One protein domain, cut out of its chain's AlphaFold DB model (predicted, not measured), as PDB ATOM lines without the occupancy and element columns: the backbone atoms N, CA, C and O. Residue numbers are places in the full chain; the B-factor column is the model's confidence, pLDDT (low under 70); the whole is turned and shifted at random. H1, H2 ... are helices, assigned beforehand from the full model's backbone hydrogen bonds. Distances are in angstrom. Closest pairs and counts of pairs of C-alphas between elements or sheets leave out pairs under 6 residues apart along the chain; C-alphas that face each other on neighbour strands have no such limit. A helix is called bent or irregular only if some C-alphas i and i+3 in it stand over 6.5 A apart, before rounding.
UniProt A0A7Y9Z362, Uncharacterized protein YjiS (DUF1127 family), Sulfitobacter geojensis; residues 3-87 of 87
ATOM      1  N   TYR A   3     -39.854  51.774 -17.136       55.31
ATOM      2  CA  TYR A   3     -38.620  50.995 -16.919       55.31
ATOM      3  C   TYR A   3     -38.207  50.912 -15.436       55.31
ATOM      4  O   TYR A   3     -37.577  49.945 -15.019       55.31
ATOM      5  N   ASN A   4     -38.591  51.907 -14.626       63.69
ATOM      6  CA  ASN A   4     -38.186  51.991 -13.219       63.69
ATOM      7  C   ASN A   4     -38.970  51.040 -12.305       63.69
ATOM      8  O   ASN A   4     -38.406  50.589 -11.313       63.69
ATOM      9  N   ASP A   5     -40.217  50.709 -12.654       59.81
ATOM     10  CA  ASP A   5     -41.087  49.817 -11.872       59.81
ATOM     11  C   ASP A   5     -40.585  48.365 -11.902       59.81
ATOM     12  O   ASP A   5     -40.529  47.676 -10.888       59.81
ATOM     13  N   PHE A   6     -40.144  47.882 -13.066       59.94
ATOM     14  CA  PHE A   6     -39.641  46.510 -13.193       59.94
ATOM     15  C   PHE A   6     -38.340  46.296 -12.403       59.94
ATOM     16  O   PHE A   6     -38.140  45.246 -11.794       59.94
ATOM     17  N   ALA A   7     -37.467  47.309 -12.386       62.38
ATOM     18  CA  ALA A   7     -36.207  47.272 -11.649       62.38
ATOM     19  C   ALA A   7     -36.407  47.316 -10.123       62.38
ATOM     20  O   ALA A   7     -35.660  46.659  -9.400       62.38
ATOM     21  N   THR A   8     -37.418  48.042  -9.633       68.94
ATOM     22  CA  THR A   8     -37.763  48.081  -8.198       68.94
ATOM     23  C   THR A   8     -38.358  46.754  -7.734       68.94
ATOM     24  O   THR A   8     -37.837  46.160  -6.796       68.94
ATOM     25  N   ASN A   9     -39.322  46.199  -8.472       71.12
ATOM     26  CA  ASN A   9     -39.911  44.892  -8.152       71.12
ATOM     27  C   ASN A   9     -38.878  43.744  -8.146       71.12
ATOM     28  O   ASN A   9     -38.940  42.842  -7.309       71.12
ATOM     29  N   ALA A  10     -37.904  43.768  -9.064       69.19
ATOM     30  CA  ALA A  10     -36.820  42.785  -9.091       69.19
ATOM     31  C   ALA A  10     -35.868  42.925  -7.887       69.19
ATOM     32  O   ALA A  10     -35.419  41.916  -7.335       69.19
ATOM     33  N   ALA A  11     -35.580  44.158  -7.458       69.75
ATOM     34  CA  ALA A  11     -34.785  44.422  -6.264       69.75
ATOM     35  C   ALA A  11     -35.503  43.926  -4.996       69.75
ATOM     36  O   ALA A  11     -34.885  43.226  -4.191       69.75
ATOM     37  N   ASP A  12     -36.806  44.176  -4.873       73.06
ATOM     38  CA  ASP A  12     -37.624  43.717  -3.742       73.06
ATOM     39  C   ASP A  12     -37.701  42.185  -3.678       73.06
ATOM     40  O   ASP A  12     -37.492  41.589  -2.620       73.06
ATOM     41  N   ALA A  13     -37.890  41.519  -4.823       74.31
ATOM     42  CA  ALA A  13     -37.856  40.059  -4.905       74.31
ATOM     43  C   ALA A  13     -36.493  39.490  -4.473       74.31
ATOM     44  O   ALA A  13     -36.431  38.519  -3.718       74.31
ATOM     45  N   SER A  14     -35.389  40.109  -4.903       71.81
ATOM     46  CA  SER A  14     -34.041  39.680  -4.511       71.81
ATOM     47  C   SER A  14     -33.759  39.892  -3.015       71.81
ATOM     48  O   SER A  14     -33.100  39.063  -2.381       71.81
ATOM     49  N   ALA A  15     -34.306  40.957  -2.423       74.69
ATOM     50  CA  ALA A  15     -34.203  41.246  -0.997       74.69
ATOM     51  C   ALA A  15     -35.004  40.238  -0.155       74.69
ATOM     52  O   ALA A  15     -34.507  39.735   0.851       74.69
ATOM     53  N   ILE A  16     -36.211  39.875  -0.593       72.19
ATOM     54  CA  ILE A  16     -37.023  38.836   0.054       72.19
ATOM     55  C   ILE A  16     -36.298  37.486  -0.008       72.19
ATOM     56  O   ILE A  16     -36.085  36.856   1.023       72.19
ATOM     57  N   LEU A  17     -35.824  37.074  -1.189       71.62
ATOM     58  CA  LEU A  17     -35.113  35.802  -1.360       71.62
ATOM     59  C   LEU A  17     -33.829  35.726  -0.521       71.62
ATOM     60  O   LEU A  17     -33.546  34.698   0.091       71.62
ATOM     61  N   SER A  18     -33.048  36.806  -0.460       72.06
ATOM     62  CA  SER A  18     -31.814  36.846   0.338       72.06
ATOM     63  C   SER A  18     -32.081  36.830   1.844       72.06
ATOM     64  O   SER A  18     -31.351  36.158   2.578       72.06
ATOM     65  N   ASN A  19     -33.148  37.485   2.307       71.56
ATOM     66  CA  ASN A  19     -33.582  37.421   3.701       71.56
ATOM     67  C   ASN A  19     -34.047  36.013   4.085       71.56
ATOM     68  O   ASN A  19     -33.617  35.502   5.118       71.56
ATOM     69  N   GLU A  20     -34.833  35.352   3.232       68.94
ATOM     70  CA  GLU A  20     -35.287  33.970   3.436       68.94
ATOM     71  C   GLU A  20     -34.110  32.982   3.477       68.94
ATOM     72  O   GLU A  20     -33.997  32.167   4.396       68.94
ATOM     73  N   ILE A  21     -33.164  33.097   2.536       71.00
ATOM     74  CA  ILE A  21     -31.946  32.270   2.504       71.00
ATOM     75  C   ILE A  21     -31.102  32.496   3.766       71.00
ATOM     76  O   ILE A  21     -30.567  31.544   4.342       71.00
ATOM     77  N   THR A  22     -30.989  33.744   4.221       74.31
ATOM     78  CA  THR A  22     -30.205  34.110   5.407       74.31
ATOM     79  C   THR A  22     -30.872  33.628   6.694       74.31
ATOM     80  O   THR A  22     -30.200  33.059   7.554       74.31
ATOM     81  N   ALA A  23     -32.189  33.792   6.827       69.06
ATOM     82  CA  ALA A  23     -32.965  33.300   7.961       69.06
ATOM     83  C   ALA A  23     -32.882  31.772   8.064       69.06
ATOM     84  O   ALA A  23     -32.590  31.236   9.135       69.06
ATOM     85  N   THR A  24     -33.021  31.090   6.928       66.31
ATOM     86  CA  THR A  24     -32.886  29.639   6.812       66.31
ATOM     87  C   THR A  24     -31.475  29.187   7.200       66.31
ATOM     88  O   THR A  24     -31.323  28.343   8.082       66.31
ATOM     89  N   ARG A  25     -30.415  29.802   6.654       67.50
ATOM     90  CA  ARG A  25     -29.021  29.511   7.049       67.50
ATOM     91  C   ARG A  25     -28.764  29.734   8.535       67.50
ATOM     92  O   ARG A  25     -28.114  28.907   9.164       67.50
ATOM     93  N   ASN A  26     -29.272  30.824   9.104       71.56
ATOM     94  CA  ASN A  26     -29.096  31.136  10.521       71.56
ATOM     95  C   ASN A  26     -29.848  30.149  11.422       71.56
ATOM     96  O   ASN A  26     -29.348  29.786  12.485       71.56
ATOM     97  N   PHE A  27     -31.024  29.684  10.998       69.00
ATOM     98  CA  PHE A  27     -31.766  28.619  11.666       69.00
ATOM     99  C   PHE A  27     -30.988  27.296  11.639       69.00
ATOM    100  O   PHE A  27     -30.753  26.711  12.697       69.00
ATOM    101  N   PHE A  28     -30.485  26.886  10.470       66.94
ATOM    102  CA  PHE A  28     -29.648  25.693  10.323       66.94
ATOM    103  C   PHE A  28     -28.340  25.779  11.115       66.94
ATOM    104  O   PHE A  28     -27.957  24.806  11.756       66.94
ATOM    105  N   ALA A  29     -27.678  26.937  11.137       68.56
ATOM    106  CA  ALA A  29     -26.455  27.145  11.910       68.56
ATOM    107  C   ALA A  29     -26.711  27.046  13.423       68.56
ATOM    108  O   ALA A  29     -25.950  26.408  14.150       68.56
ATOM    109  N   ARG A  30     -27.814  27.633  13.907       66.88
ATOM    110  CA  ARG A  30     -28.213  27.562  15.323       66.88
ATOM    111  C   ARG A  30     -28.644  26.158  15.738       66.88
ATOM    112  O   ARG A  30     -28.358  25.758  16.866       66.88
ATOM    113  N   LEU A  31     -29.321  25.419  14.860       63.66
ATOM    114  CA  LEU A  31     -29.630  24.010  15.089       63.66
ATOM    115  C   LEU A  31     -28.352  23.168  15.099       63.66
ATOM    116  O   LEU A  31     -28.124  22.446  16.064       63.66
ATOM    117  N   GLY A  32     -27.486  23.318  14.095       65.00
ATOM    118  CA  GLY A  32     -26.216  22.596  13.987       65.00
ATOM    119  C   GLY A  32     -25.334  22.751  15.226       65.00
ATOM    120  O   GLY A  32     -24.898  21.750  15.787       65.00
ATOM    121  N   ALA A  33     -25.169  23.978  15.729       67.44
ATOM    122  CA  ALA A  33     -24.365  24.248  16.925       67.44
ATOM    123  C   ALA A  33     -24.915  23.571  18.197       67.44
ATOM    124  O   ALA A  33     -24.154  23.097  19.038       67.44
ATOM    125  N   LYS A  34     -26.244  23.492  18.347       64.38
ATOM    126  CA  LYS A  34     -26.867  22.756  19.461       64.38
ATOM    127  C   LYS A  34     -26.694  21.245  19.308       64.38
ATOM    128  O   LYS A  34     -26.514  20.546  20.304       64.38
ATOM    129  N   PHE A  35     -26.725  20.748  18.073       65.62
ATOM    130  CA  PHE A  35     -26.558  19.329  17.782       65.62
ATOM    131  C   PHE A  35     -25.122  18.844  17.944       65.62
ATOM    132  O   PHE A  35     -24.952  17.747  18.455       65.62
ATOM    133  N   GLU A  36     -24.102  19.635  17.605       64.44
ATOM    134  CA  GLU A  36     -22.702  19.267  17.860       64.44
ATOM    135  C   GLU A  36     -22.453  18.977  19.344       64.44
ATOM    136  O   GLU A  36     -21.885  17.940  19.679       64.44
ATOM    137  N   GLY A  37     -22.949  19.827  20.249       66.88
ATOM    138  CA  GLY A  37     -22.819  19.591  21.692       66.88
ATOM    139  C   GLY A  37     -23.564  18.337  22.167       66.88
ATOM    140  O   GLY A  37     -23.037  17.560  22.968       66.88
ATOM    141  N   PHE A  38     -24.770  18.101  21.643       66.25
ATOM    142  CA  PHE A  38     -25.580  16.928  21.987       66.25
ATOM    143  C   PHE A  38     -24.974  15.625  21.451       66.25
ATOM    144  O   PHE A  38     -24.857  14.651  22.190       66.25
ATOM    145  N   ILE A  39     -24.524  15.622  20.195       64.25
ATOM    146  CA  ILE A  39     -23.854  14.490  19.553       64.25
ATOM    147  C   ILE A  39     -22.547  14.163  20.264       64.25
ATOM    148  O   ILE A  39     -22.312  12.994  20.530       64.25
ATOM    149  N   ASN A  40     -21.728  15.153  20.621       64.75
ATOM    150  CA  ASN A  40     -20.468  14.894  21.318       64.75
ATOM    151  C   ASN A  40     -20.715  14.235  22.691       64.75
ATOM    152  O   ASN A  40     -20.009  13.313  23.089       64.75
ATOM    153  N   THR A  41     -21.798  14.634  23.367       64.19
ATOM    154  CA  THR A  41     -22.232  14.028  24.634       64.19
ATOM    155  C   THR A  41     -22.790  12.611  24.438       64.19
ATOM    156  O   THR A  41     -22.495  11.720  25.232       64.19
ATOM    157  N   LEU A  42     -23.563  12.360  23.372       62.75
ATOM    158  CA  LEU A  42     -24.089  11.024  23.063       62.75
ATOM    159  C   LEU A  42     -23.033  10.072  22.496       62.75
ATOM    160  O   LEU A  42     -23.114   8.881  22.766       62.75
ATOM    161  N   ALA A  43     -22.059  10.553  21.724       60.69
ATOM    162  CA  ALA A  43     -20.985   9.750  21.140       60.69
ATOM    163  C   ALA A  43     -20.071   9.146  22.217       60.69
ATOM    164  O   ALA A  43     -19.532   8.057  22.031       60.69
ATOM    165  N   MET A  44     -19.966   9.798  23.381       61.59
ATOM    166  CA  MET A  44     -19.327   9.222  24.569       61.59
ATOM    167  C   MET A  44     -20.068   7.982  25.106       61.59
ATOM    168  O   MET A  44     -19.457   7.150  25.776       61.59
ATOM    169  N   ALA A  45     -21.358   7.812  24.791       61.50
ATOM    170  CA  ALA A  45     -22.103   6.584  25.039       61.50
ATOM    171  C   ALA A  45     -21.990   5.652  23.819       61.50
ATOM    172  O   ALA A  45     -22.282   6.034  22.689       61.50
ATOM    173  N   SER A  46     -21.615   4.388  24.029       58.41
ATOM    174  CA  SER A  46     -21.366   3.405  22.955       58.41
ATOM    175  C   SER A  46     -22.531   3.213  21.965       58.41
ATOM    176  O   SER A  46     -22.322   2.833  20.815       58.41
ATOM    177  N   THR A  47     -23.765   3.506  22.379       63.81
ATOM    178  CA  THR A  47     -24.971   3.458  21.535       63.81
ATOM    179  C   THR A  47     -25.148   4.706  20.662       63.81
ATOM    180  O   THR A  47     -25.829   4.647  19.637       63.81
ATOM    181  N   GLY A  48     -24.543   5.834  21.042       66.19
ATOM    182  CA  GLY A  48     -24.625   7.095  20.310       66.19
ATOM    183  C   GLY A  48     -23.815   7.086  19.020       66.19
ATOM    184  O   GLY A  48     -24.298   7.606  18.018       66.19
ATOM    185  N   GLN A  49     -22.661   6.410  18.988       71.12
ATOM    186  CA  GLN A  49     -21.788   6.385  17.806       71.12
ATOM    187  C   GLN A  49     -22.511   5.891  16.541       71.12
ATOM    188  O   GLN A  49     -22.470   6.548  15.506       71.12
ATOM    189  N   ARG A  50     -23.280   4.797  16.638       79.75
ATOM    190  CA  ARG A  50     -24.045   4.258  15.495       79.75
ATOM    191  C   ARG A  50     -25.071   5.248  14.938       79.75
ATOM    192  O   ARG A  50     -25.361   5.236  13.746       79.75
ATOM    193  N   ARG A  51     -25.651   6.081  15.804       78.44
ATOM    194  CA  ARG A  51     -26.645   7.092  15.416       78.44
ATOM    195  C   ARG A  51     -25.975   8.277  14.740       78.44
ATOM    196  O   ARG A  51     -26.493   8.790  13.756       78.44
ATOM    197  N   VAL A  52     -24.801   8.668  15.224       80.19
ATOM    198  CA  VAL A  52     -23.973   9.703  14.597       80.19
ATOM    199  C   VAL A  52     -23.584   9.288  13.179       80.19
ATOM    200  O   VAL A  52     -23.801  10.052  12.240       80.19
ATOM    201  N   ASP A  53     -23.144   8.043  12.991       84.44
ATOM    202  CA  ASP A  53     -22.833   7.502  11.663       84.44
ATOM    203  C   ASP A  53     -24.064   7.531  10.737       84.44
ATOM    204  O   ASP A  53     -23.967   7.876   9.557       84.44
ATOM    205  N   GLN A  54     -25.252   7.234  11.276       86.88
ATOM    206  CA  GLN A  54     -26.509   7.289  10.528       86.88
ATOM    207  C   GLN A  54     -26.897   8.722  10.126       86.88
ATOM    208  O   GLN A  54     -27.377   8.928   9.008       86.88
ATOM    209  N   VAL A  55     -26.662   9.716  10.990       85.81
ATOM    210  CA  VAL A  55     -26.852  11.136  10.649       85.81
ATOM    211  C   VAL A  55     -25.913  11.537   9.518       85.81
ATOM    212  O   VAL A  55     -26.379  12.101   8.530       85.81
ATOM    213  N   HIS A  56     -24.621  11.211   9.608       84.31
ATOM    214  CA  HIS A  56     -23.657  11.528   8.551       84.31
ATOM    215  C   HIS A  56     -24.015  10.857   7.221       84.31
ATOM    216  O   HIS A  56     -23.968  11.500   6.171       84.31
ATOM    217  N   TYR A  57     -24.449   9.596   7.263       88.50
ATOM    218  CA  TYR A  57     -24.928   8.885   6.082       88.50
ATOM    219  C   TYR A  57     -26.109   9.605   5.420       88.50
ATOM    220  O   TYR A  57     -26.085   9.846   4.213       88.50
ATOM    221  N   LEU A  58     -27.127   9.998   6.190       87.19
ATOM    222  CA  LEU A  58     -28.272  10.737   5.652       87.19
ATOM    223  C   LEU A  58     -27.877  12.139   5.167       87.19
ATOM    224  O   LEU A  58     -28.342  12.565   4.115       87.19
ATOM    225  N   GLN A  59     -26.978  12.836   5.864       82.38
ATOM    226  CA  GLN A  59     -26.499  14.153   5.437       82.38
ATOM    227  C   GLN A  59     -25.714  14.109   4.121       82.38
ATOM    228  O   GLN A  59     -25.771  15.077   3.363       82.38
ATOM    229  N   SER A  60     -25.029  12.998   3.829       88.62
ATOM    230  CA  SER A  60     -24.312  12.796   2.562       88.62
ATOM    231  C   SER A  60     -25.223  12.591   1.343       88.62
ATOM    232  O   SER A  60     -24.747  12.657   0.209       88.62
ATOM    233  N   LYS A  61     -26.529  12.366   1.547       88.50
ATOM    234  CA  LYS A  61     -27.506  12.241   0.459       88.50
ATOM    235  C   LYS A  61     -27.886  13.608  -0.112       88.50
ATOM    236  O   LYS A  61     -27.782  14.643   0.554       88.50
ATOM    237  N   SER A  62     -28.343  13.612  -1.362       87.25
ATOM    238  CA  SER A  62     -28.914  14.815  -1.977       87.25
ATOM    239  C   SER A  62     -30.319  15.102  -1.439       87.25
ATOM    240  O   SER A  62     -30.999  14.197  -0.957       87.25
ATOM    241  N   ASP A  63     -30.788  16.347  -1.563       82.31
ATOM    242  CA  ASP A  63     -32.150  16.707  -1.135       82.31
ATOM    243  C   ASP A  63     -33.225  15.915  -1.890       82.31
ATOM    244  O   ASP A  63     -34.242  15.563  -1.304       82.31
ATOM    245  N   ALA A  64     -32.982  15.559  -3.158       86.88
ATOM    246  CA  ALA A  64     -33.885  14.711  -3.938       86.88
ATOM    247  C   ALA A  64     -33.978  13.290  -3.359       86.88
ATOM    248  O   ALA A  64     -35.070  12.769  -3.168       86.88
ATOM    249  N   GLN A  65     -32.838  12.695  -3.002       87.69
ATOM    250  CA  GLN A  65     -32.797  11.371  -2.374       87.69
ATOM    251  C   GLN A  65     -33.416  11.380  -0.974       87.69
ATOM    252  O   GLN A  65     -34.060  10.419  -0.568       87.69
ATOM    253  N   LEU A  66     -33.227  12.463  -0.223       89.62
ATOM    254  CA  LEU A  66     -33.872  12.645   1.073       89.62
ATOM    255  C   LEU A  66     -35.394  12.785   0.917       89.62
ATOM    256  O   LEU A  66     -36.140  12.142   1.655       89.62
ATOM    257  N   ALA A  67     -35.855  13.521  -0.096       88.44
ATOM    258  CA  ALA A  67     -37.272  13.664  -0.413       88.44
ATOM    259  C   ALA A  67     -37.921  12.339  -0.850       88.44
ATOM    260  O   ALA A  67     -39.036  12.051  -0.419       88.44
ATOM    261  N   GLU A  68     -37.222  11.497  -1.620       92.00
ATOM    262  CA  GLU A  68     -37.668  10.129  -1.944       92.00
ATOM    263  C   GLU A  68     -37.861   9.268  -0.686       92.00
ATOM    264  O   GLU A  68     -38.756   8.427  -0.629       92.00
ATOM    265  N   MET A  69     -37.049   9.503   0.347       89.12
ATOM    266  CA  MET A  69     -37.171   8.851   1.654       89.12
ATOM    267  C   MET A  69     -38.206   9.526   2.572       89.12
ATOM    268  O   MET A  69     -38.434   9.044   3.681       89.12
ATOM    269  N   GLY A  70     -38.818  10.636   2.145       90.06
ATOM    270  CA  GLY A  70     -39.734  11.436   2.960       90.06
ATOM    271  C   GLY A  70     -39.056  12.152   4.133       90.06
ATOM    272  O   GLY A  70     -39.717  12.459   5.120       90.06
ATOM    273  N   ILE A  71     -37.744  12.388   4.054       89.25
ATOM    274  CA  ILE A  71     -36.942  13.029   5.101       89.25
ATOM    275  C   ILE A  71     -36.526  14.409   4.601       89.25
ATOM    276  O   ILE A  71     -35.978  14.537   3.509       89.25
ATOM    277  N   LYS A  72     -36.726  15.456   5.401       87.44
ATOM    278  CA  LYS A  72     -36.131  16.764   5.104       87.44
ATOM    279  C   LYS A  72     -34.746  16.886   5.732       87.44
ATOM    280  O   LYS A  72     -34.470  16.278   6.765       87.44
ATOM    281  N   ARG A  73     -33.864  17.693   5.129       84.31
ATOM    282  CA  ARG A  73     -32.476  17.889   5.595       84.31
ATOM    283  C   ARG A  73     -32.405  18.340   7.063       84.31
ATOM    284  O   ARG A  73     -31.552  17.867   7.807       84.31
ATOM    285  N   ASP A  74     -33.310  19.221   7.476       81.69
ATOM    286  CA  ASP A  74     -33.512  19.698   8.852       81.69
ATOM    287  C   ASP A  74     -34.066  18.628   9.798       81.69
ATOM    288  O   ASP A  74     -33.774  18.638  10.993       81.69
ATOM    289  N   GLU A  75     -34.834  17.678   9.274       85.19
ATOM    290  CA  GLU A  75     -35.479  16.627  10.057       85.19
ATOM    291  C   GLU A  75     -34.612  15.373  10.215       85.19
ATOM    292  O   GLU A  75     -34.960  14.520  11.026       85.19
ATOM    293  N   ILE A  76     -33.467  15.260   9.523       86.62
ATOM    294  CA  ILE A  76     -32.560  14.095   9.601       86.62
ATOM    295  C   ILE A  76     -32.263  13.709  11.050       86.62
ATOM    296  O   ILE A  76     -32.338  12.538  11.417       86.62
ATOM    297  N   VAL A  77     -31.935  14.689  11.890       81.25
ATOM    298  CA  VAL A  77     -31.562  14.411  13.277       81.25
ATOM    299  C   VAL A  77     -32.782  13.957  14.078       81.25
ATOM    300  O   VAL A  77     -32.732  12.924  14.740       81.25
ATOM    301  N   ASN A  78     -33.915  14.651  13.941       83.56
ATOM    302  CA  ASN A  78     -35.171  14.221  14.557       83.56
ATOM    303  C   ASN A  78     -35.553  12.802  14.118       83.56
ATOM    304  O   ASN A  78     -35.968  12.004  14.947       83.56
ATOM    305  N   TYR A  79     -35.355  12.458  12.846       86.31
ATOM    306  CA  TYR A  79     -35.636  11.135  12.299       86.31
ATOM    307  C   TYR A  79     -34.755  10.042  12.919       86.31
ATOM    308  O   TYR A  79     -35.270   8.990  13.294       86.31
ATOM    309  N   VAL A  80     -33.447  10.287  13.067       85.50
ATOM    310  CA  VAL A  80     -32.490   9.309  13.626       85.50
ATOM    311  C   VAL A  80     -32.664   9.106  15.133       85.50
ATOM    312  O   VAL A  80     -32.404   8.013  15.637       85.50
ATOM    313  N   PHE A  81     -33.102  10.137  15.857       79.56
ATOM    314  CA  PHE A  81     -33.267  10.090  17.313       79.56
ATOM    315  C   PHE A  81     -34.730   9.987  17.771       79.56
ATOM    316  O   PHE A  81     -34.978   9.979  18.974       79.56
ATOM    317  N   ARG A  82     -35.710   9.887  16.853       82.88
ATOM    318  CA  ARG A  82     -37.151   9.836  17.192       82.88
ATOM    319  C   ARG A  82     -37.481   8.755  18.215       82.88
ATOM    320  O   ARG A  82     -38.318   8.952  19.083       82.88
ATOM    321  N   ASP A  83     -36.806   7.622  18.120       79.50
ATOM    322  CA  ASP A  83     -36.991   6.470  18.994       79.50
ATOM    323  C   ASP A  83     -36.579   6.730  20.449       79.50
ATOM    324  O   ASP A  83     -37.049   6.025  21.333       79.50
ATOM    325  N   LEU A  84     -35.756   7.748  20.719       73.19
ATOM    326  CA  LEU A  84     -35.444   8.181  22.084       73.19
ATOM    327  C   LEU A  84     -36.536   9.071  22.692       73.19
ATOM    328  O   LEU A  84     -36.629   9.160  23.914       73.19
ATOM    329  N   TYR A  85     -37.335   9.746  21.861       64.44
ATOM    330  CA  TYR A  85     -38.364  10.690  22.308       64.44
ATOM    331  C   TYR A  85     -39.740  10.040  22.521       64.44
ATOM    332  O   TYR A  85     -40.543  10.584  23.271       64.44
ATOM    333  N   TYR A  86     -40.022   8.907  21.870       59.75
ATOM    334  CA  TYR A  86     -41.331   8.231  21.903       59.75
ATOM    335  C   TYR A  86     -41.408   7.054  22.903       59.75
ATOM    336  O   TYR A  86     -42.036   6.040  22.599       59.75
ATOM    337  N   LEU A  87     -40.766   7.172  24.072       53.69
ATOM    338  CA  LEU A  87     -40.883   6.208  25.180       53.69
ATOM    339  C   LEU A  87     -42.152   6.422  26.015       53.69
ATOM    340  O   LEU A  87     -42.481   7.597  26.293       53.69
TER     341      LEU A  87
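AT A GLANCE: This is residues 3 to 87 of the 87 residues of the protein "Uncharacterized protein YjiS (DUF1127 family)" of Sulfitobacter geojensis (UniProt A0A7Y9Z362). One very long helix, H1, runs the length of the domain and carries a small helical head at its far end, where the chain folds back into H2 and the short H4 packs on H2. The first part of H1, residues 3 to 26, sticks out as a free arm beyond a body that spans 32 by 24 by 15 A, while the short H3 sits near the end of H2 at residue 59. The printed part has 85 residues with four named helices, H1, H2, H3 and H4 in that order along the chain, and no named strand; the class is all helix. The whole is only just extended, close to loose, with a radius of gyration of the C-alphas of 18.3 A and spans of 64 by 28 by 24 A.

IN THESE COORDINATES: H1 is residues 3 to 43, 58.8 A from first to last C-alpha; it begins with C-alpha 3 at (-38.620, 50.995, -16.919) and has a kink of 27 degrees near residue 37. H2 is residues 46 to 59, 21.2 A long, with C-alpha 46 at (-21.366, 3.405, 22.955); it is neither bent nor irregular, but only just: C-alphas 47 and 50 are 6.2 A apart. H3 is residues 63 to 68. H4 is residues 76 to 85, ending with C-alpha 85 at (-38.364, 10.690, 22.308); it is irregular, with C-alphas 80 and 83 7.6 A apart.

HOW THE PARTS SIT: H1 and H2 form a helical hairpin, running opposite ways at a shallow tilt of 20 degrees. They touch through residues 39 to 43 of H1 and 48 to 52 of H2 alone, and their closest C-alphas, those of Ala 43 and Gln 49, are 4.8 A apart. H2 touches H4, closest at the C-alphas of Val 55 and Val 77, 6.3 A; they run opposite ways at a shallow tilt of 32 degrees. H2 and H3 are close but not clearly touching, about perpendicular at 77 degrees, with the C-alphas of Leu 58 and Leu 66 closest at 7.5 A. H3 is apart from H1 and from H4, and H1 and H4 are only just apart, closest at 8.3 A. Every O i to N i+4 pair is within hydrogen-bond range in H3; the counts are 35 of 37 in H1, 8 of 10 in H2 and 3 of 6 in H4.

THE WHOLE: The C-alphas farthest apart, those of Tyr 3 and Ser 46, are 64.4 A from each other. Residues 3 to 26 and 82 to 87 stand free; the body without them spans 32 by 24 by 15 A. The printed part has no cut. The links H1 to H2 and H2 to H3 are tight, and the link H3 to H4 is short. The mean pLDDT of the printed part is 74.1, and 37 residues are under 70, among them residues 27 to 48.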